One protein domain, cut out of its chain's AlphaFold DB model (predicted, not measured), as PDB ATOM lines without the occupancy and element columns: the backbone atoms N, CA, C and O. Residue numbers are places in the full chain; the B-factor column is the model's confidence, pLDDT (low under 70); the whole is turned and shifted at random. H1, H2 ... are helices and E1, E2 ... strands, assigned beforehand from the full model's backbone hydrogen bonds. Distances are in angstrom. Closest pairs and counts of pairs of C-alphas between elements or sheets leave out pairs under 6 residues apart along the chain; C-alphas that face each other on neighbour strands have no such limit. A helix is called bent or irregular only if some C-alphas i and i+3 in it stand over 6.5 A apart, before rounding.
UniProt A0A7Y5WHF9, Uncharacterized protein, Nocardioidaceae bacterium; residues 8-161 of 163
ATOM      1  N   ASP A   8     584.952 280.415 436.449       89.75
ATOM      2  CA  ASP A   8     584.428 281.771 436.269       89.75
ATOM      3  C   ASP A   8     583.624 282.230 437.500       89.75
ATOM      4  O   ASP A   8     583.639 283.405 437.860       89.75
ATOM      5  N   ALA A   9     582.953 281.299 438.188       91.56
ATOM      6  CA  ALA A   9     582.256 281.591 439.436       91.56
ATOM      7  C   ALA A   9     583.237 281.864 440.585       91.56
ATOM      8  O   ALA A   9     582.982 282.770 441.371       91.56
ATOM      9  N   THR A  10     584.347 281.124 440.666       93.94
ATOM     10  CA  THR A  10     585.435 281.378 441.620       93.94
ATOM     11  C   THR A  10     586.029 282.759 441.386       93.94
ATOM     12  O   THR A  10     585.959 283.600 442.273       93.94
ATOM     13  N   ARG A  11     586.503 283.043 440.166       93.69
ATOM     14  CA  ARG A  11     587.121 284.336 439.824       93.69
ATOM     15  C   ARG A  11     586.190 285.526 440.041       93.69
ATOM     16  O   ARG A  11     586.649 286.604 440.394       93.69
ATOM     17  N   ARG A  12     584.878 285.340 439.858       93.62
ATOM     18  CA  ARG A  12     583.893 286.382 440.173       93.62
ATOM     19  C   ARG A  12     583.805 286.667 441.674       93.62
ATOM     20  O   ARG A  12     583.768 287.832 442.038       93.62
ATOM     21  N   ARG A  13     583.793 285.635 442.526       95.12
ATOM     22  CA  ARG A  13     583.802 285.834 443.988       95.12
ATOM     23  C   ARG A  13     585.087 286.519 444.444       95.12
ATOM     24  O   ARG A  13     585.019 287.415 445.269       95.12
ATOM     25  N   GLU A  14     586.226 286.137 443.867       96.31
ATOM     26  CA  GLU A  14     587.516 286.782 444.153       96.31
ATOM     27  C   GLU A  14     587.502 288.271 443.772       96.31
ATOM     28  O   GLU A  14     587.977 289.097 444.544       96.31
ATOM     29  N   LEU A  15     586.908 288.629 442.624       95.75
ATOM     30  CA  LEU A  15     586.714 290.027 442.218       95.75
ATOM     31  C   LEU A  15     585.827 290.797 443.203       95.75
ATOM     32  O   LEU A  15     586.174 291.907 443.598       95.75
ATOM     33  N   GLU A  16     584.677 290.229 443.572       96.06
ATOM     34  CA  GLU A  16     583.736 290.851 444.513       96.06
ATOM     35  C   GLU A  16     584.407 291.084 445.877       96.06
ATOM     36  O   GLU A  16     584.342 292.185 446.421       96.06
ATOM     37  N   GLU A  17     585.129 290.083 446.384       97.31
ATOM     38  CA  GLU A  17     585.875 290.174 447.637       97.31
ATOM     39  C   GLU A  17     587.012 291.202 447.567       97.31
ATOM     40  O   GLU A  17     587.139 292.031 448.468       97.31
ATOM     41  N   ALA A  18     587.811 291.204 446.496       97.56
ATOM     42  CA  ALA A  18     588.874 292.189 446.303       97.56
ATOM     43  C   ALA A  18     588.325 293.622 446.258       97.56
ATOM     44  O   ALA A  18     588.899 294.519 446.870       97.56
ATOM     45  N   ALA A  19     587.199 293.838 445.571       97.00
ATOM     46  CA  ALA A  19     586.555 295.144 445.506       97.00
ATOM     47  C   ALA A  19     586.057 295.602 446.885       97.00
ATOM     48  O   ALA A  19     586.293 296.746 447.268       97.00
ATOM     49  N   THR A  20     585.443 294.706 447.666       96.69
ATOM     50  CA  THR A  20     585.060 295.007 449.056       96.69
ATOM     51  C   THR A  20     586.276 295.365 449.912       96.69
ATOM     52  O   THR A  20     586.229 296.339 450.656       96.69
ATOM     53  N   ARG A  21     587.385 294.628 449.779       97.19
ATOM     54  CA  ARG A  21     588.636 294.902 450.506       97.19
ATOM     55  C   ARG A  21     589.264 296.254 450.144       97.19
ATOM     56  O   ARG A  21     589.872 296.870 451.010       97.19
ATOM     57  N   LEU A  22     589.090 296.720 448.905       96.25
ATOM     58  CA  LEU A  22     589.496 298.061 448.455       96.25
ATOM     59  C   LEU A  22     588.528 299.175 448.882       96.25
ATOM     60  O   LEU A  22     588.808 300.342 448.628       96.25
ATOM     61  N   GLY A  23     587.383 298.840 449.483       95.75
ATOM     62  CA  GLY A  23     586.352 299.818 449.831       95.75
ATOM     63  C   GLY A  23     585.545 300.327 448.632       95.75
ATOM     64  O   GLY A  23     584.940 301.392 448.719       95.75
ATOM     65  N   ALA A  24     585.518 299.593 447.512       94.19
ATOM     66  CA  ALA A  24     584.696 299.968 446.365       94.19
ATOM     67  C   ALA A  24     583.200 299.846 446.706       94.19
ATOM     68  O   ALA A  24     582.749 298.817 447.209       94.19
ATOM     69  N   GLU A  25     582.416 300.870 446.360       91.12
ATOM     70  CA  GLU A  25     580.964 300.885 446.591       91.12
ATOM     71  C   GLU A  25     580.237 299.775 445.823       91.12
ATOM     72  O   GLU A  25     579.237 299.223 446.284       91.12
ATOM     73  N   SER A  26     580.729 299.443 444.628       88.81
ATOM     74  CA  SER A  26     580.179 298.365 443.815       88.81
ATOM     75  C   SER A  26     581.217 297.776 442.864       88.81
ATOM     76  O   SER A  26     582.164 298.438 442.442       88.81
ATOM     77  N   ALA A  27     581.007 296.514 442.487       91.50
ATOM     78  CA  ALA A  27     581.758 295.832 441.443       91.50
ATOM     79  C   ALA A  27     580.791 295.085 440.523       91.50
ATOM     80  O   ALA A  27     579.907 294.361 440.981       91.50
ATOM     81  N   THR A  28     580.954 295.251 439.209       88.06
ATOM     82  CA  THR A  28     580.075 294.625 438.214       88.06
ATOM     83  C   THR A  28     580.880 293.803 437.217       88.06
ATOM     84  O   THR A  28     581.702 294.329 436.472       88.06
ATOM     85  N   ALA A  29     580.590 292.503 437.139       89.69
ATOM     86  CA  ALA A  29     581.148 291.631 436.112       89.69
ATOM     87  C   ALA A  29     580.310 291.697 434.822       89.69
ATOM     88  O   ALA A  29     579.147 291.291 434.808       89.69
ATOM     89  N   GLY A  30     580.918 292.134 433.713       88.44
ATOM     90  CA  GLY A  30     580.240 292.293 432.416       88.44
ATOM     91  C   GLY A  30     579.822 290.993 431.708       88.44
ATOM     92  O   GLY A  30     579.049 291.057 430.759       88.44
ATOM     93  N   ARG A  31     580.291 289.824 432.180       89.81
ATOM     94  CA  ARG A  31     579.988 288.478 431.635       89.81
ATOM     95  C   ARG A  31     580.293 288.324 430.138       89.81
ATOM     96  O   ARG A  31     579.560 287.653 429.415       89.81
ATOM     97  N   HIS A  32     581.396 288.924 429.698       94.25
ATOM     98  CA  HIS A  32     581.903 288.815 428.329       94.25
ATOM     99  C   HIS A  32     582.903 287.653 428.182       94.25
ATOM    100  O   HIS A  32     583.422 287.175 429.194       94.25
ATOM    101  N   PRO A  33     583.180 287.179 426.952       93.25
ATOM    102  CA  PRO A  33     584.156 286.119 426.712       93.25
ATOM    103  C   PRO A  33     585.593 286.531 427.077       93.25
ATOM    104  O   PRO A  33     586.134 287.475 426.508       93.25
ATOM    105  N   ASP A  34     586.215 285.771 427.979       92.25
ATOM    106  CA  ASP A  34     587.632 285.885 428.358       92.25
ATOM    107  C   ASP A  34     588.554 285.450 427.199       92.25
ATOM    108  O   ASP A  34     588.362 284.382 426.606       92.25
ATOM    109  N   GLY A  35     589.530 286.288 426.853       94.06
ATOM    110  CA  GLY A  35     590.463 286.142 425.731       94.06
ATOM    111  C   GLY A  35     589.895 286.513 424.357       94.06
ATOM    112  O   GLY A  35     590.585 286.346 423.349       94.06
ATOM    113  N   ARG A  36     588.629 286.943 424.285       96.06
ATOM    114  CA  ARG A  36     587.910 287.254 423.035       96.06
ATOM    115  C   ARG A  36     587.051 288.510 423.163       96.06
ATOM    116  O   ARG A  36     586.043 288.652 422.473       96.06
ATOM    117  N   LEU A  37     587.432 289.435 424.041       96.56
ATOM    118  CA  LEU A  37     586.633 290.625 424.324       96.56
ATOM    119  C   LEU A  37     586.465 291.516 423.080       96.56
ATOM    120  O   LEU A  37     585.422 292.143 422.898       96.56
ATOM    121  N   GLY A  38     587.464 291.513 422.188       96.44
ATOM    122  CA  GLY A  38     587.421 292.213 420.901       96.44
ATOM    123  C   GLY A  38     586.269 291.777 419.989       96.44
ATOM    124  O   GLY A  38     585.704 292.615 419.288       96.44
ATOM    125  N   ASP A  39     585.841 290.513 420.063       97.50
ATOM    126  CA  ASP A  39     584.758 289.977 419.225       97.50
ATOM    127  C   ASP A  39     583.382 290.540 419.613       97.50
ATOM    128  O   ASP A  39     582.426 290.469 418.841       97.50
ATOM    129  N   VAL A  40     583.267 291.101 420.821       97.12
ATOM    130  CA  VAL A  40     582.012 291.601 421.397       97.12
ATOM    131  C   VAL A  40     582.086 293.078 421.797       97.12
ATOM    132  O   VAL A  40     581.280 293.537 422.604       97.12
ATOM    133  N   GLY A  41     583.007 293.859 421.223       95.19
ATOM    134  CA  GLY A  41     583.276 295.245 421.645       95.19
ATOM    135  C   GLY A  41     582.041 296.163 421.721       95.19
ATOM    136  O   GLY A  41     581.911 296.962 422.648       95.19
ATOM    137  N   SER A  42     581.066 296.015 420.817       95.38
ATOM    138  CA  SER A  42     579.812 296.793 420.866       95.38
ATOM    139  C   SER A  42     578.939 296.461 422.086       95.38
ATOM    140  O   SER A  42     578.261 297.342 422.627       95.38
ATOM    141  N   LEU A  43     578.963 295.209 422.552       96.56
ATOM    142  CA  LEU A  43     578.310 294.783 423.789       96.56
ATOM    143  C   LEU A  43     579.080 295.298 425.006       96.56
ATOM    144  O   LEU A  43     578.455 295.802 425.934       96.56
ATOM    145  N   VAL A  44     580.414 295.261 424.969       97.00
ATOM    146  CA  VAL A  44     581.274 295.787 426.041       97.00
ATOM    147  C   VAL A  44     581.027 297.279 426.252       97.00
ATOM    148  O   VAL A  44     580.697 297.679 427.368       97.00
ATOM    149  N   ARG A  45     581.066 298.099 425.191       96.56
ATOM    150  CA  ARG A  45     580.744 299.536 425.277       96.56
ATOM    151  C   ARG A  45     579.354 299.767 425.863       96.56
ATOM    152  O   ARG A  45     579.187 300.645 426.699       96.56
ATOM    153  N   ARG A  46     578.352 298.973 425.470       95.94
ATOM    154  CA  ARG A  46     576.990 299.081 426.018       95.94
ATOM    155  C   ARG A  46     576.944 298.769 427.514       95.94
ATOM    156  O   ARG A  46     576.275 299.489 428.251       95.94
ATOM    157  N   THR A  47     577.651 297.729 427.958       95.62
ATOM    158  CA  THR A  47     577.788 297.394 429.381       95.62
ATOM    159  C   THR A  47     578.418 298.550 430.152       95.62
ATOM    160  O   THR A  47     577.855 298.966 431.160       95.62
ATOM    161  N   VAL A  48     579.528 299.110 429.657       95.31
ATOM    162  CA  VAL A  48     580.213 300.228 430.324       95.31
ATOM    163  C   VAL A  48     579.333 301.476 430.355       95.31
ATOM    164  O   VAL A  48     579.153 302.059 431.416       95.31
ATOM    165  N   ARG A  49     578.693 301.846 429.239       95.12
ATOM    166  CA  ARG A  49     577.758 302.984 429.196       95.12
ATOM    167  C   ARG A  49     576.642 302.864 430.229       95.12
ATOM    168  O   ARG A  49     576.309 303.845 430.879       95.12
ATOM    169  N   ARG A  50     576.063 301.668 430.382       93.31
ATOM    170  CA  ARG A  50     575.024 301.426 431.390       93.31
ATOM    171  C   ARG A  50     575.566 301.582 432.810       93.31
ATOM    172  O   ARG A  50     574.845 302.101 433.652       93.31
ATOM    173  N   ALA A  51     576.791 301.124 433.066       92.50
ATOM    174  CA  ALA A  51     577.427 301.283 434.368       92.50
ATOM    175  C   ALA A  51     577.657 302.767 434.692       92.50
ATOM    176  O   ALA A  51     577.210 303.214 435.740       92.50
ATOM    177  N   LEU A  52     578.228 303.543 433.764       92.88
ATOM    178  CA  LEU A  52     578.465 304.983 433.951       92.88
ATOM    179  C   LEU A  52     577.174 305.753 434.263       92.88
ATOM    180  O   LEU A  52     577.134 306.543 435.201       92.88
ATOM    181  N   GLY A  53     576.096 305.472 433.525       91.12
ATOM    182  CA  GLY A  53     574.797 306.101 433.777       91.12
ATOM    183  C   GLY A  53     574.150 305.710 435.113       91.12
ATOM    184  O   GLY A  53     573.269 306.422 435.581       91.12
ATOM    185  N   ALA A  54     574.559 304.594 435.724       90.88
ATOM    186  CA  ALA A  54     574.036 304.136 437.010       90.88
ATOM    187  C   ALA A  54     574.866 304.622 438.206       90.88
ATOM    188  O   ALA A  54     574.311 304.766 439.291       90.88
ATOM    189  N   THR A  55     576.171 304.849 438.027       87.88
ATOM    190  CA  THR A  55     577.073 305.264 439.111       87.88
ATOM    191  C   THR A  55     577.139 306.775 439.300       87.88
ATOM    192  O   THR A  55     577.519 307.216 440.376       87.88
ATOM    193  N   GLY A  56     576.802 307.572 438.278       86.50
ATOM    194  CA  GLY A  56     576.971 309.029 438.338       86.50
ATOM    195  C   GLY A  56     578.441 309.454 438.429       86.50
ATOM    196  O   GLY A  56     578.741 310.461 439.055       86.50
ATOM    197  N   ALA A  57     579.353 308.665 437.852       90.62
ATOM    198  CA  ALA A  57     580.791 308.914 437.927       90.62
ATOM    199  C   ALA A  57     581.202 310.224 437.230       90.62
ATOM    200  O   ALA A  57     580.749 310.497 436.119       90.62
ATOM    201  N   ASP A  58     582.136 310.964 437.834       94.69
ATOM    202  CA  ASP A  58     582.683 312.215 437.283       94.69
ATOM    203  C   ASP A  58     583.859 312.006 436.317       94.69
ATOM    204  O   ASP A  58     584.222 312.904 435.560       94.69
ATOM    205  N   ALA A  59     584.482 310.827 436.340       95.25
ATOM    206  CA  ALA A  59     585.621 310.478 435.496       95.25
ATOM    207  C   ALA A  59     585.709 308.962 435.282       95.25
ATOM    208  O   ALA A  59     585.120 308.171 436.021       95.25
ATOM    209  N   VAL A  60     586.486 308.549 434.279       95.69
ATOM    210  CA  VAL A  60     586.751 307.137 433.978       95.69
ATOM    211  C   VAL A  60     588.249 306.855 434.017       95.69
ATOM    212  O   VAL A  60     589.008 307.414 433.232       95.69
ATOM    213  N   LEU A  61     588.677 305.929 434.875       95.75
ATOM    214  CA  LEU A  61     589.993 305.301 434.760       95.75
ATOM    215  C   LEU A  61     589.850 303.998 433.970       95.75
ATOM    216  O   LEU A  61     589.051 303.129 434.317       95.75
ATOM    217  N   SER A  62     590.613 303.874 432.892       96.31
ATOM    218  CA  SER A  62     590.597 302.726 431.990       96.31
ATOM    219  C   SER A  62     591.981 302.086 431.888       96.31
ATOM    220  O   SER A  62     592.985 302.684 432.257       96.31
ATOM    221  N   LEU A  63     592.055 300.874 431.335       96.12
ATOM    222  CA  LEU A  63     593.320 300.302 430.873       96.12
ATOM    223  C   LEU A  63     593.874 301.103 429.688       96.12
ATOM    224  O   LEU A  63     593.115 301.775 428.984       96.12
ATOM    225  N   TRP A  64     595.182 301.001 429.455       95.88
ATOM    226  CA  TRP A  64     595.838 301.626 428.308       95.88
ATOM    227  C   TRP A  64     595.442 300.965 426.984       95.88
ATOM    228  O   TRP A  64     595.509 299.745 426.824       95.88
ATOM    229  N   ARG A  65     595.042 301.777 426.003       94.56
ATOM    230  CA  ARG A  65     594.564 301.322 424.687       94.56
ATOM    231  C   ARG A  65     595.608 300.591 423.840       94.56
ATOM    232  O   ARG A  65     595.228 299.879 422.914       94.56
ATOM    233  N   GLU A  66     596.891 300.740 424.161       94.06
ATOM    234  CA  GLU A  66     598.014 300.058 423.495       94.06
ATOM    235  C   GLU A  66     598.626 298.942 424.358       94.06
ATOM    236  O   GLU A  66     599.686 298.406 424.041       94.06
ATOM    237  N   ASP A  67     597.951 298.545 425.439       95.31
ATOM    238  CA  ASP A  67     598.397 297.442 426.282       95.31
ATOM    239  C   ASP A  67     598.545 296.134 425.463       95.31
ATOM    240  O   ASP A  67     597.734 295.861 424.566       95.31
ATOM    241  N   PRO A  68     599.577 295.303 425.703       94.75
ATOM    242  CA  PRO A  68     599.845 294.130 424.871       94.75
ATOM    243  C   PRO A  68     598.732 293.070 424.926       94.75
ATOM    244  O   PRO A  68     598.592 292.298 423.969       94.75
ATOM    245  N   HIS A  69     597.875 293.054 425.955       95.62
ATOM    246  CA  HIS A  69     596.749 292.120 426.010       95.62
ATOM    247  C   HIS A  69     595.586 292.564 425.095       95.62
ATOM    248  O   HIS A  69     595.063 293.669 425.256       95.62
ATOM    249  N   PRO A  70     595.073 291.706 424.187       96.38
ATOM    250  CA  PRO A  70     593.960 292.067 423.300       96.38
ATOM    251  C   PRO A  70     592.688 292.487 424.052       96.38
ATOM    252  O   PRO A  70     592.087 293.502 423.706       96.38
ATOM    253  N   ASP A  71     592.303 291.769 425.112       97.19
ATOM    254  CA  ASP A  71     591.166 292.185 425.945       97.19
ATOM    255  C   ASP A  71     591.380 293.522 426.658       97.19
ATOM    256  O   ASP A  71     590.426 294.284 426.768       97.19
ATOM    257  N   HIS A  72     592.601 293.866 427.086       96.94
ATOM    258  CA  HIS A  72     592.855 295.181 427.679       96.94
ATOM    259  C   HIS A  72     592.607 296.293 426.661       96.94
ATOM    260  O   HIS A  72     591.884 297.240 426.961       96.94
ATOM    261  N   ARG A  73     593.094 296.131 425.422       96.69
ATOM    262  CA  ARG A  73     592.826 297.091 424.336       96.69
ATOM    263  C   ARG A  73     591.340 297.201 424.010       96.69
ATOM    264  O   ARG A  73     590.833 298.304 423.799       96.69
ATOM    265  N   ALA A  74     590.623 296.077 423.979       97.56
ATOM    266  CA  ALA A  74     589.187 296.058 423.699       97.56
ATOM    267  C   ALA A  74     588.367 296.715 424.825       97.56
ATOM    268  O   ALA A  74     587.443 297.489 424.548       97.56
ATOM    269  N   ALA A  75     588.723 296.444 426.085       97.19
ATOM    270  CA  ALA A  75     588.136 297.082 427.259       97.19
ATOM    271  C   ALA A  75     588.400 298.590 427.245       97.19
ATOM    272  O   ALA A  75     587.455 299.367 427.372       97.19
ATOM    273  N   ALA A  76     589.648 298.993 426.989       97.31
ATOM    274  CA  ALA A  76     590.053 300.387 426.903       97.31
ATOM    275  C   ALA A  76     589.275 301.144 425.831       97.31
ATOM    276  O   ALA A  76     588.594 302.126 426.119       97.31
ATOM    277  N   THR A  77     589.285 300.626 424.602       97.38
ATOM    278  CA  THR A  77     588.537 301.198 423.474       97.38
ATOM    279  C   THR A  77     587.059 301.396 423.822       97.38
ATOM    280  O   THR A  77     586.477 302.444 423.541       97.38
ATOM    281  N   SER A  78     586.449 300.400 424.469       97.56
ATOM    282  CA  SER A  78     585.037 300.443 424.854       97.56
ATOM    283  C   SER A  78     584.754 301.460 425.960       97.56
ATOM    284  O   SER A  78     583.750 302.169 425.884       97.56
ATOM    285  N   ALA A  79     585.620 301.537 426.972       97.00
ATOM    286  CA  ALA A  79     585.475 302.447 428.102       97.00
ATOM    287  C   ALA A  79     585.690 303.906 427.693       97.00
ATOM    288  O   ALA A  79     584.880 304.760 428.038       97.00
ATOM    289  N   LEU A  80     586.708 304.178 426.878       97.00
ATOM    290  CA  LEU A  80     587.009 305.514 426.366       97.00
ATOM    291  C   LEU A  80     585.893 306.044 425.461       97.00
ATOM    292  O   LEU A  80     585.479 307.193 425.591       97.00
ATOM    293  N   ALA A  81     585.348 305.195 424.584       97.12
ATOM    294  CA  ALA A  81     584.193 305.567 423.771       97.12
ATOM    295  C   ALA A  81     582.942 305.822 424.632       97.12
ATOM    296  O   ALA A  81     582.174 306.738 424.348       97.12
ATOM    297  N   ALA A  82     582.731 305.030 425.688       96.44
ATOM    298  CA  ALA A  82     581.621 305.232 426.617       96.44
ATOM    299  C   ALA A  82     581.773 306.516 427.449       96.44
ATOM    300  O   ALA A  82     580.773 307.196 427.671       96.44
ATOM    301  N   ALA A  83     582.989 306.858 427.879       96.31
ATOM    302  CA  ALA A  83     583.287 308.105 428.580       96.31
ATOM    303  C   ALA A  83     583.015 309.317 427.678       96.31
ATOM    304  O   ALA A  83     582.297 310.230 428.080       96.31
ATOM    305  N   ALA A  84     583.480 309.265 426.423       96.12
ATOM    306  CA  ALA A  84     583.212 310.298 425.425       96.12
ATOM    307  C   ALA A  84     581.706 310.494 425.172       96.12
ATOM    308  O   ALA A  84     581.245 311.630 425.119       96.12
ATOM    309  N   ASP A  85     580.922 309.408 425.098       94.81
ATOM    310  CA  ASP A  85     579.456 309.485 424.959       94.81
ATOM    311  C   ASP A  85     578.773 310.229 426.123       94.81
ATOM    312  O   ASP A  85     577.681 310.763 425.942       94.81
ATOM    313  N   HIS A  86     579.385 310.227 427.311       94.75
ATOM    314  CA  HIS A  86     578.877 310.905 428.510       94.75
ATOM    315  C   HIS A  86     579.556 312.260 428.762       94.75
ATOM    316  O   HIS A  86     579.228 312.921 429.742       94.75
ATOM    317  N   GLY A  87     580.499 312.679 427.910       95.69
ATOM    318  CA  GLY A  87     581.291 313.890 428.135       95.69
ATOM    319  C   GLY A  87     582.196 313.815 429.372       95.69
ATOM    320  O   GLY A  87     582.550 314.855 429.919       95.69
ATOM    321  N   LEU A  88     582.552 312.608 429.824       96.38
ATOM    322  CA  LEU A  88     583.383 312.411 431.010       96.38
ATOM    323  C   LEU A  88     584.874 312.432 430.648       96.38
ATOM    324  O   LEU A  88     585.267 311.817 429.648       96.38
ATOM    325  N   PRO A  89     585.727 313.073 431.466       95.50
ATOM    326  CA  PRO A  89     587.168 312.919 431.347       95.50
ATOM    327  C   PRO A  89     587.563 311.457 431.577       95.50
ATOM    328  O   PRO A  89     586.983 310.753 432.410       95.50
ATOM    329  N   ALA A  90     588.579 311.006 430.845       95.06
ATOM    330  CA  ALA A  90     589.122 309.668 430.995       95.06
ATOM    331  C   ALA A  90     590.649 309.691 431.093       95.06
ATOM    332  O   ALA A  90     591.313 310.428 430.366       95.06
ATOM    333  N   ALA A  91     591.183 308.847 431.970       94.88
ATOM    334  CA  ALA A  91     592.604 308.558 432.094       94.88
ATOM    335  C   ALA A  91     592.856 307.077 431.801       94.88
ATOM    336  O   ALA A  91     591.969 306.230 431.945       94.88
ATOM    337  N   GLU A  92     594.077 306.758 431.390       96.56
ATOM    338  CA  GLU A  92     594.485 305.396 431.078       96.56
ATOM    339  C   GLU A  92     595.595 304.941 432.021       96.56
ATOM    340  O   GLU A  92     596.459 305.726 432.394       96.56
ATOM    341  N   MET A  93     595.590 303.662 432.380       95.38
ATOM    342  CA  MET A  93     596.605 303.020 433.206       95.38
ATOM    343  C   MET A  93     597.139 301.783 432.471       95.38
ATOM    344  O   MET A  93     596.379 300.841 432.212       95.38
ATOM    345  N   PRO A  94     598.423 301.762 432.082       94.25
ATOM    346  CA  PRO A  94     599.060 300.564 431.553       94.25
ATOM    347  C   PRO A  94     599.151 299.488 432.640       94.25
ATOM    348  O   PRO A  94     599.570 299.784 433.755       94.25
ATOM    349  N   LEU A  95     598.788 298.241 432.320       92.69
ATOM    350  CA  LEU A  95     598.790 297.145 433.300       92.69
ATOM    351  C   LEU A  95     599.808 296.062 432.945       92.69
ATOM    352  O   LEU A  95     600.635 295.678 433.762       92.69
ATOM    353  N   TRP A  96     599.756 295.549 431.721       94.19
ATOM    354  CA  TRP A  96     600.701 294.547 431.226       94.19
ATOM    355  C   TRP A  96     601.877 295.203 430.510       94.19
ATOM    356  O   TRP A  96     602.990 294.678 430.530       94.19
ATOM    357  N   ALA A  97     601.652 296.376 429.916       92.88
ATOM    358  CA  ALA A  97     602.698 297.104 429.209       92.88
ATOM    359  C   ALA A  97     603.900 297.453 430.101       92.88
ATOM    360  O   ALA A  97     605.028 297.384 429.627       92.88
ATOM    361  N   VAL A  98     603.694 297.731 431.396       92.19
ATOM    362  CA  VAL A  98     604.796 298.023 432.339       92.19
ATOM    363  C   VAL A  98     605.767 296.847 432.522       92.19
ATOM    364  O   VAL A  98     606.890 297.042 432.974       92.19
ATOM    365  N   HIS A  99     605.349 295.628 432.167       91.94
ATOM    366  CA  HIS A  99     606.151 294.411 432.299       91.94
ATOM    367  C   HIS A  99     606.663 293.869 430.966       91.94
ATOM    368  O   HIS A  99     607.708 293.220 430.930       91.94
ATOM    369  N   TRP A 100     605.905 294.075 429.890       93.00
ATOM    370  CA  TRP A 100     606.100 293.340 428.638       93.00
ATOM    371  C   TRP A 100     606.181 294.219 427.392       93.00
ATOM    372  O   TRP A 100     606.311 293.685 426.291       93.00
ATOM    373  N   THR A 101     606.149 295.542 427.545       92.44
ATOM    374  CA  THR A 101     606.412 296.483 426.453       92.44
ATOM    375  C   THR A 101     607.782 297.118 426.653       92.44
ATOM    376  O   THR A 101     608.102 297.585 427.743       92.44
ATOM    377  N   ASP A 102     608.592 297.156 425.593       92.25
ATOM    378  CA  ASP A 102     609.842 297.918 425.596       92.25
ATOM    379  C   ASP A 102     609.522 299.414 425.800       92.25
ATOM    380  O   ASP A 102     608.776 299.982 424.992       92.25
ATOM    381  N   PRO A 103     610.072 300.077 426.837       89.25
ATOM    382  CA  PRO A 103     609.867 301.507 427.060       89.25
ATOM    383  C   PRO A 103     610.195 302.372 425.834       89.25
ATOM    384  O   PRO A 103     609.537 303.387 425.610       89.25
ATOM    385  N   ALA A 104     611.148 301.959 424.991       90.06
ATOM    386  CA  ALA A 104     611.507 302.661 423.759       90.06
ATOM    387  C   ALA A 104     610.410 302.618 422.681       90.06
ATOM    388  O   ALA A 104     610.504 303.346 421.687       90.06
ATOM    389  N   LEU A 105     609.372 301.793 422.848       89.19
ATOM    390  CA  LEU A 105     608.202 301.712 421.971       89.19
ATOM    391  C   LEU A 105     607.001 302.501 422.498       89.19
ATOM    392  O   LEU A 105     606.054 302.716 421.747       89.19
ATOM    393  N   VAL A 106     607.034 302.973 423.746       89.62
ATOM    394  CA  VAL A 106     605.957 303.788 424.318       89.62
ATOM    395  C   VAL A 106     606.005 305.186 423.691       89.62
ATOM    396  O   VAL A 106     607.056 305.826 423.627       89.62
ATOM    397  N   ARG A 107     604.871 305.644 423.148       88.56
ATOM    398  CA  ARG A 107     604.737 306.928 422.424       88.56
ATOM    399  C   ARG A 107     603.829 307.933 423.141       88.56
ATOM    400  O   ARG A 107     603.508 308.975 422.580       88.56
ATOM    401  N   CYS A 108     603.414 307.625 424.364       88.81
ATOM    402  CA  CYS A 108     602.583 308.480 425.202       88.81
ATOM    403  C   CYS A 108     603.377 309.003 426.406       88.81
ATOM    404  O   CYS A 108     604.422 308.454 426.760       88.81
ATOM    405  N   GLU A 109     602.869 310.046 427.060       90.94
ATOM    406  CA  GLU A 109     603.404 310.441 428.359       90.94
ATOM    407  C   GLU A 109     602.984 309.415 429.410       90.94
ATOM    408  O   GLU A 109     601.829 308.990 429.446       90.94
ATOM    409  N   VAL A 110     603.924 309.028 430.272       91.69
ATOM    410  CA  VAL A 110     603.675 308.141 431.409       91.69
ATOM    411  C   VAL A 110     604.081 308.875 432.677       91.69
ATOM    412  O   VAL A 110     605.209 309.356 432.789       91.69
ATOM    413  N   ARG A 111     603.157 308.985 433.630       92.31
ATOM    414  CA  ARG A 111     603.356 309.715 434.886       92.31
ATOM    415  C   ARG A 111     603.131 308.783 436.070       92.31
ATOM    416  O   ARG A 111     602.088 308.133 436.111       92.31
ATOM    417  N   PRO A 112     604.067 308.703 437.029       92.44
ATOM    418  CA  PRO A 112     603.858 307.906 438.225       92.44
ATOM    419  C   PRO A 112     602.735 308.497 439.076       92.44
ATOM    420  O   PRO A 112     602.589 309.716 439.183       92.44
ATOM    421  N   VAL A 113     601.967 307.615 439.701       93.75
ATOM    422  CA  VAL A 113     600.994 307.952 440.734       93.75
ATOM    423  C   VAL A 113     601.676 307.763 442.081       93.75
ATOM    424  O   VAL A 113     602.275 306.719 442.347       93.75
ATOM    425  N   HIS A 114     601.619 308.792 442.921       93.69
ATOM    426  CA  HIS A 114     602.081 308.672 444.295       93.69
ATOM    427  C   HIS A 114     601.086 307.819 445.082       93.69
ATOM    428  O   HIS A 114     599.896 308.123 445.077       93.69
ATOM    429  N   LEU A 115     601.586 306.760 445.715       93.75
ATOM    430  CA  LEU A 115     600.817 305.909 446.613       93.75
ATOM    431  C   LEU A 115     601.340 306.092 448.030       93.75
ATOM    432  O   LEU A 115     602.548 305.978 448.266       93.75
ATOM    433  N   GLU A 116     600.428 306.329 448.961       95.62
ATOM    434  CA  GLU A 116     600.731 306.337 450.383       95.62
ATOM    435  C   GLU A 116     600.915 304.896 450.892       95.62
ATOM    436  O   GLU A 116     600.419 303.941 450.282       95.62
ATOM    437  N   PRO A 117     601.581 304.685 452.043       95.50
ATOM    438  CA  PRO A 117     601.713 303.351 452.632       95.50
ATOM    439  C   PRO A 117     600.369 302.625 452.807       95.50
ATOM    440  O   PRO A 117     600.274 301.430 452.538       95.50
ATOM    441  N   ALA A 118     599.311 303.360 453.168       95.75
ATOM    442  CA  ALA A 118     597.967 302.805 453.308       95.75
ATOM    443  C   ALA A 118     597.379 302.297 451.977       95.75
ATOM    444  O   ALA A 118     596.660 301.298 451.978       95.75
ATOM    445  N   ASP A 119     597.709 302.926 450.842       95.25
ATOM    446  CA  ASP A 119     597.269 302.472 449.517       95.25
ATOM    447  C   ASP A 119     597.950 301.153 449.140       95.25
ATOM    448  O   ASP A 119     597.325 300.247 448.585       95.25
ATOM    449  N   LEU A 120     599.239 301.023 449.475       94.19
ATOM    450  CA  LEU A 120     600.003 299.796 449.260       94.19
ATOM    451  C   LEU A 120     599.468 298.645 450.121       94.19
ATOM    452  O   LEU A 120     599.316 297.533 449.610       94.19
ATOM    453  N   ASP A 121     599.127 298.917 451.382       95.19
ATOM    454  CA  ASP A 121     598.515 297.937 452.284       95.19
ATOM    455  C   ASP A 121     597.124 297.510 451.786       95.19
ATOM    456  O   ASP A 121     596.818 296.315 451.738       95.19
ATOM    457  N   ALA A 122     596.291 298.461 451.344       96.00
ATOM    458  CA  ALA A 122     594.981 298.175 450.761       96.00
ATOM    459  C   ALA A 122     595.100 297.336 449.478       96.00
ATOM    460  O   ALA A 122     594.370 296.353 449.304       96.00
ATOM    461  N   ARG A 123     596.063 297.663 448.605       94.06
ATOM    462  CA  ARG A 123     596.386 296.878 447.404       94.06
ATOM    463  C   ARG A 123     596.787 295.452 447.771       94.06
ATOM    464  O   ARG A 123     596.258 294.508 447.187       94.06
ATOM    465  N   GLU A 124     597.704 295.274 448.720       94.19
ATOM    466  CA  GLU A 124     598.163 293.947 449.146       94.19
ATOM    467  C   GLU A 124     597.018 293.125 449.755       94.19
ATOM    468  O   GLU A 124     596.809 291.962 449.391       94.19
ATOM    469  N   HIS A 125     596.200 293.758 450.600       96.44
ATOM    470  CA  HIS A 125     595.025 293.137 451.196       96.44
ATOM    471  C   HIS A 125     594.008 292.683 450.137       96.44
ATOM    472  O   HIS A 125     593.490 291.564 450.211       96.44
ATOM    473  N   ALA A 126     593.752 293.506 449.121       96.81
ATOM    474  CA  ALA A 126     592.853 293.178 448.022       96.81
ATOM    475  C   ALA A 126     593.397 292.067 447.115       96.81
ATOM    476  O   ALA A 126     592.667 291.137 446.770       96.81
ATOM    477  N   LEU A 127     594.690 292.112 446.773       94.56
ATOM    478  CA  LEU A 127     595.341 291.092 445.945       94.56
ATOM    479  C   LEU A 127     595.272 289.698 446.579       94.56
ATOM    480  O   LEU A 127     595.134 288.705 445.861       94.56
ATOM    481  N   ALA A 128     595.288 289.612 447.911       95.31
ATOM    482  CA  ALA A 128     595.153 288.349 448.630       95.31
ATOM    483  C   ALA A 128     593.795 287.641 448.423       95.31
ATOM    484  O   ALA A 128     593.689 286.456 448.741       95.31
ATOM    485  N   ALA A 129     592.769 288.312 447.884       97.06
ATOM    486  CA  ALA A 129     591.506 287.670 447.503       97.06
ATOM    487  C   ALA A 129     591.623 286.848 446.202       97.06
ATOM    488  O   ALA A 129     590.881 285.890 446.005       97.06
ATOM    489  N   TYR A 130     592.585 287.155 445.325       95.81
ATOM    490  CA  TYR A 130     592.754 286.499 444.023       95.81
ATOM    491  C   TYR A 130     593.577 285.204 444.100       95.81
ATOM    492  O   TYR A 130     594.602 285.031 443.427       95.81
ATOM    493  N   VAL A 131     593.125 284.251 444.918       94.75
ATOM    494  CA  VAL A 131     593.835 282.985 445.164       94.75
ATOM    495  C   VAL A 131     594.054 282.205 443.866       94.75
ATOM    496  O   VAL A 131     595.166 281.761 443.594       94.75
ATOM    497  N   SER A 132     593.038 282.096 443.009       93.88
ATOM    498  CA  SER A 132     593.125 281.379 441.734       93.88
ATOM    499  C   SER A 132     593.923 282.114 440.650       93.88
ATOM    500  O   SER A 132     594.098 281.587 439.547       93.88
ATOM    501  N   GLN A 133     594.357 283.357 440.907       93.44
ATOM    502  CA  GLN A 133     595.245 284.108 440.009       93.44
ATOM    503  C   GLN A 133     596.711 283.997 440.416       93.44
ATOM    504  O   GLN A 133     597.574 284.236 439.576       93.44
ATOM    505  N   THR A 134     596.980 283.606 441.663       92.31
ATOM    506  CA  THR A 134     598.323 283.535 442.261       92.31
ATOM    507  C   THR A 134     598.746 282.110 442.616       92.31
ATOM    508  O   THR A 134     599.932 281.835 442.781       92.31
ATOM    509  N   ARG A 135     597.792 281.174 442.685       90.81
ATOM    510  CA  ARG A 135     598.018 279.740 442.885       90.81
ATOM    511  C   ARG A 135     597.275 278.926 441.819       90.81
ATOM    512  O   ARG A 135     596.227 279.371 441.344       90.81
ATOM    513  N   PRO A 136     597.777 277.733 441.449       89.88
ATOM    514  CA  PRO A 136     597.076 276.861 440.514       89.88
ATOM    515  C   PRO A 136     595.672 276.503 441.017       89.88
ATOM    516  O   PRO A 136     595.509 276.040 442.146       89.88
ATOM    517  N   LEU A 137     594.655 276.680 440.171       87.00
ATOM    518  CA  LEU A 137     593.271 276.287 440.491       87.00
ATOM    519  C   LEU A 137     593.032 274.782 440.270       87.00
ATOM    520  O   LEU A 137     592.103 274.197 440.816       87.00
ATOM    521  N   ALA A 138     593.856 274.168 439.424       86.06
ATOM    522  CA  ALA A 138     593.874 272.743 439.124       86.06
ATOM    523  C   ALA A 138     595.303 272.354 438.700       86.06
ATOM    524  O   ALA A 138     596.040 273.234 438.253       86.06
ATOM    525  N   PRO A 139     595.690 271.064 438.751       84.38
ATOM    526  CA  PRO A 139     597.054 270.626 438.425       84.38
ATOM    527  C   PRO A 139     597.596 271.097 437.065       84.38
ATOM    528  O   PRO A 139     598.795 271.275 436.918       84.38
ATOM    529  N   ASN A 140     596.715 271.334 436.087       82.12
ATOM    530  CA  ASN A 140     597.073 271.758 434.728       82.12
ATOM    531  C   ASN A 140     596.603 273.189 434.405       82.12
ATOM    532  O   ASN A 140     596.377 273.522 433.237       82.12
ATOM    533  N   LEU A 141     596.346 274.007 435.429       82.50
ATOM    534  CA  LEU A 141     595.959 275.404 435.263       82.50
ATOM    535  C   LEU A 141     596.845 276.298 436.124       82.50
ATOM    536  O   LEU A 141     596.527 276.558 437.286       82.50
ATOM    537  N   ASP A 142     597.922 276.778 435.510       86.25
ATOM    538  CA  ASP A 142     598.843 277.722 436.129       86.25
ATOM    539  C   ASP A 142     598.149 279.038 436.511       86.25
ATOM    540  O   ASP A 142     597.197 279.464 435.834       86.25
ATOM    541  N   PRO A 143     598.626 279.698 437.581       88.50
ATOM    542  CA  PRO A 143     598.201 281.046 437.924       88.50
ATOM    543  C   PRO A 143     598.457 282.018 436.768       88.50
ATOM    544  O   PRO A 143     599.388 281.859 435.978       88.50
ATOM    545  N   VAL A 144     597.606 283.038 436.669       89.62
ATOM    546  CA  VAL A 144     597.707 284.054 435.613       89.62
ATOM    547  C   VAL A 144     598.781 285.084 435.938       89.62
ATOM    548  O   VAL A 144     599.416 285.581 435.015       89.62
ATOM    549  N   LEU A 145     598.978 285.410 437.220       89.69
ATOM    550  CA  LEU A 145     599.866 286.485 437.656       89.69
ATOM    551  C   LEU A 145     601.247 285.937 438.044       89.69
ATOM    552  O   LEU A 145     601.361 285.222 439.044       89.69
ATOM    553  N   PRO A 146     602.312 286.286 437.301       89.25
ATOM    554  CA  PRO A 146     603.674 285.953 437.694       89.25
ATOM    555  C   PRO A 146     604.107 286.721 438.954       89.25
ATOM    556  O   PRO A 146     603.652 287.848 439.168       89.25
ATOM    557  N   PRO A 147     605.068 286.198 439.740       90.00
ATOM    558  CA  PRO A 147     605.565 286.870 440.944       90.00
ATOM    559  C   PRO A 147     606.071 288.303 440.710       90.00
ATOM    560  O   PRO A 147     605.851 289.170 441.548       90.00
ATOM    561  N   ALA A 148     606.697 288.574 439.560       89.44
ATOM    562  CA  ALA A 148     607.195 289.909 439.220       89.44
ATOM    563  C   ALA A 148     606.072 290.955 439.080       89.44
ATOM    564  O   ALA A 148     606.275 292.113 439.434       89.44
ATOM    565  N   VAL A 149     604.885 290.542 438.622       90.62
ATOM    566  CA  VAL A 149     603.705 291.420 438.532       90.62
ATOM    567  C   VAL A 149     603.165 291.735 439.928       90.62
ATOM    568  O   VAL A 149     602.783 292.865 440.212       90.62
ATOM    569  N   LEU A 150     603.181 290.752 440.836       90.19
ATOM    570  CA  LEU A 150     602.737 290.936 442.222       90.19
ATOM    571  C   LEU A 150     603.699 291.812 443.037       90.19
ATOM    572  O   LEU A 150     603.255 292.588 443.877       90.19
ATOM    573  N   ALA A 151     605.004 291.709 442.776       91.69
ATOM    574  CA  ALA A 151     606.034 292.495 443.455       91.69
ATOM    575  C   ALA A 151     606.083 293.967 443.007       91.69
ATOM    576  O   ALA A 151     606.737 294.788 443.652       91.69
ATOM    577  N   TRP A 152     605.414 294.311 441.906       90.88
ATOM    578  CA  TRP A 152     605.361 295.669 441.381       90.88
ATOM    579  C   TRP A 152     604.535 296.585 442.293       90.88
ATOM    580  O   TRP A 152     603.421 296.237 442.688       90.88
ATOM    581  N   ARG A 153     605.086 297.754 442.636       89.69
ATOM    582  CA  ARG A 153     604.497 298.712 443.594       89.69
ATOM    583  C   ARG A 153     604.370 300.137 443.040       89.69
ATOM    584  O   ARG A 153     604.215 301.079 443.807       89.69
ATOM    585  N   THR A 154     604.458 300.307 441.721       90.75
ATOM    586  CA  THR A 154     604.439 301.628 441.076       90.75
ATOM    587  C   THR A 154     603.264 301.740 440.117       90.75
ATOM    588  O   THR A 154     603.279 301.149 439.046       90.75
ATOM    589  N   GLU A 155     602.258 302.533 440.455       91.62
ATOM    590  CA  GLU A 155     601.170 302.807 439.513       91.62
ATOM    591  C   GLU A 155     601.541 303.970 438.601       91.62
ATOM    592  O   GLU A 155     602.238 304.902 439.009       91.62
ATOM    593  N   VAL A 156     601.099 303.912 437.346       93.50
ATOM    594  CA  VAL A 156     601.380 304.954 436.356       93.50
ATOM    595  C   VAL A 156     600.139 305.270 435.536       93.50
ATOM    596  O   VAL A 156     599.381 304.377 435.168       93.50
ATOM    597  N   LEU A 157     599.949 306.541 435.204       94.38
ATOM    598  CA  LEU A 157     598.950 306.981 434.238       94.38
ATOM    599  C   LEU A 157     599.616 307.222 432.890       94.38
ATOM    600  O   LEU A 157     600.690 307.817 432.819       94.38
ATOM    601  N   ALA A 158     598.955 306.783 431.828       92.25
ATOM    602  CA  ALA A 158     599.289 307.109 430.457       92.25
ATOM    603  C   ALA A 158     598.346 308.201 429.948       92.25
ATOM    604  O   ALA A 158     597.122 308.089 430.048       92.25
ATOM    605  N   THR A 159     598.917 309.246 429.364       84.06
ATOM    606  CA  THR A 159     598.173 310.293 428.662       84.06
ATOM    607  C   THR A 159     598.712 310.417 427.244       84.06
ATOM    608  O   THR A 159     599.934 310.344 427.068       84.06
ATOM    609  N   PRO A 160     597.857 310.604 426.219       73.69
ATOM    610  CA  PRO A 160     598.333 310.893 424.870       73.69
ATOM    611  C   PRO A 160     599.373 312.015 424.921       73.69
ATOM    612  O   PRO A 160     599.152 313.017 425.601       73.69
ATOM    613  N   GLY A 161     600.520 311.824 424.264       60.66
ATOM    614  CA  GLY A 161     601.513 312.890 424.166       60.66
ATOM    615  C   GLY A 161     600.888 314.105 423.485       60.66
ATOM    616  O   GLY A 161     600.043 313.944 422.599       60.66
TER     617      GLY A 161
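AT A GLANCE: This is residues 8 to 161 of the 163 residues of an uncharacterized protein of Nocardioidaceae bacterium (UniProt A0A7Y5WHF9). Look for two parts with a gap between them: four short strands beside one another, with H3 packed on the pair E1 and E2 and the kinked H2 packed on H3, and, across the gap, the helices H1 and H5 meeting near one end with little H6 beside H1. The small helices H4 and H7 are close to each other, and residues 135 to 146 make a long loop that reaches far out at Pro 139. You have 154 residues with seven named helices and four named strands, in the order H1 H2 E1 H3 E2 H4 E3 H5 H6 H7 E4; the class is mostly helix. E1 and E2 form a parallel sheet, E3 and E4 an antiparallel one. The whole is compact, with a radius of gyration of the C-alphas of 15.9 A and spans of 44 by 36 by 32 A.

IN THESE COORDINATES: Find C-alpha 8 at (584.428, 281.771, 436.269); from there H1, residues 8 to 21, runs 19.8 A. H2, residues 37 to 55, runs 22.9 A, with a kink of 49 degrees near residue 44; it is irregular, with C-alphas 39 and 42 8.6 A apart. Next come E1, residues 60 to 63; H3, residues 70 to 85, 22.7 A long from (593.960, 292.067, 423.300); and E2, residues 90 to 93. Then read H4, residues 97 to 100; E3, residues 109 to 112; H5, residues 117 to 127, 15.3 A; H6, residues 131 to 134; H7, residues 147 to 150; and E4, residues 156 to 159, ending at (598.173, 310.293, 428.662).

HOW THE PARTS SIT: Look first at E1 and E2, parallel at 32 degrees, with N 62 and O 91 2.9 A apart, within hydrogen-bond range. E1, H3 and E2 form a strand-helix-strand unit, two parallel neighbour strands with a helix between them along the chain, and its crossover is right-handed. The closest C-alphas of E1 and H3, Leu 63 and Ala 76, are 5.1 A apart. H2 and H3 touch at Arg 45 and Ser 78, C-alphas 4.4 A apart, the same way at a steep tilt of 41 degrees. The closest C-alphas of E2 and E4 are Met 93 and Leu 157, at 4.7 A. E3 and E4 are antiparallel at 155 degrees, with N 111 and O 157 2.8 A apart, within hydrogen-bond range. H1, with residues 17 to 21 alone, touches H5, closest at C-alphas Ala 18 and Ala 126, 4.4 A, a shallow tilt of 20 degrees, opposite ways. H1, with residues 10 to 14 alone, and H6 only just touch, with 3 pairs of C-alphas within 8 A, closest at Arg 11 and Ser 132, 7.0 A. H4 and H7 are close but not clearly touching, at C-alphas His 99 and Val 149, 7.3 A. H1 and H3 are apart. Each O i to N i+4 pair is within hydrogen-bond range in H1, H3 and H5, and 13 of 15 in H2; H4, H6 and H7 are too short for one.

THE WHOLE: The C-alphas farthest apart, Gly 87 and Pro 139, are 47.2 A apart. The printed part has no cut; the links H1 to H2 and H6 to H7 are long. Its mean pLDDT is 93.1, and residue 161 is under 70.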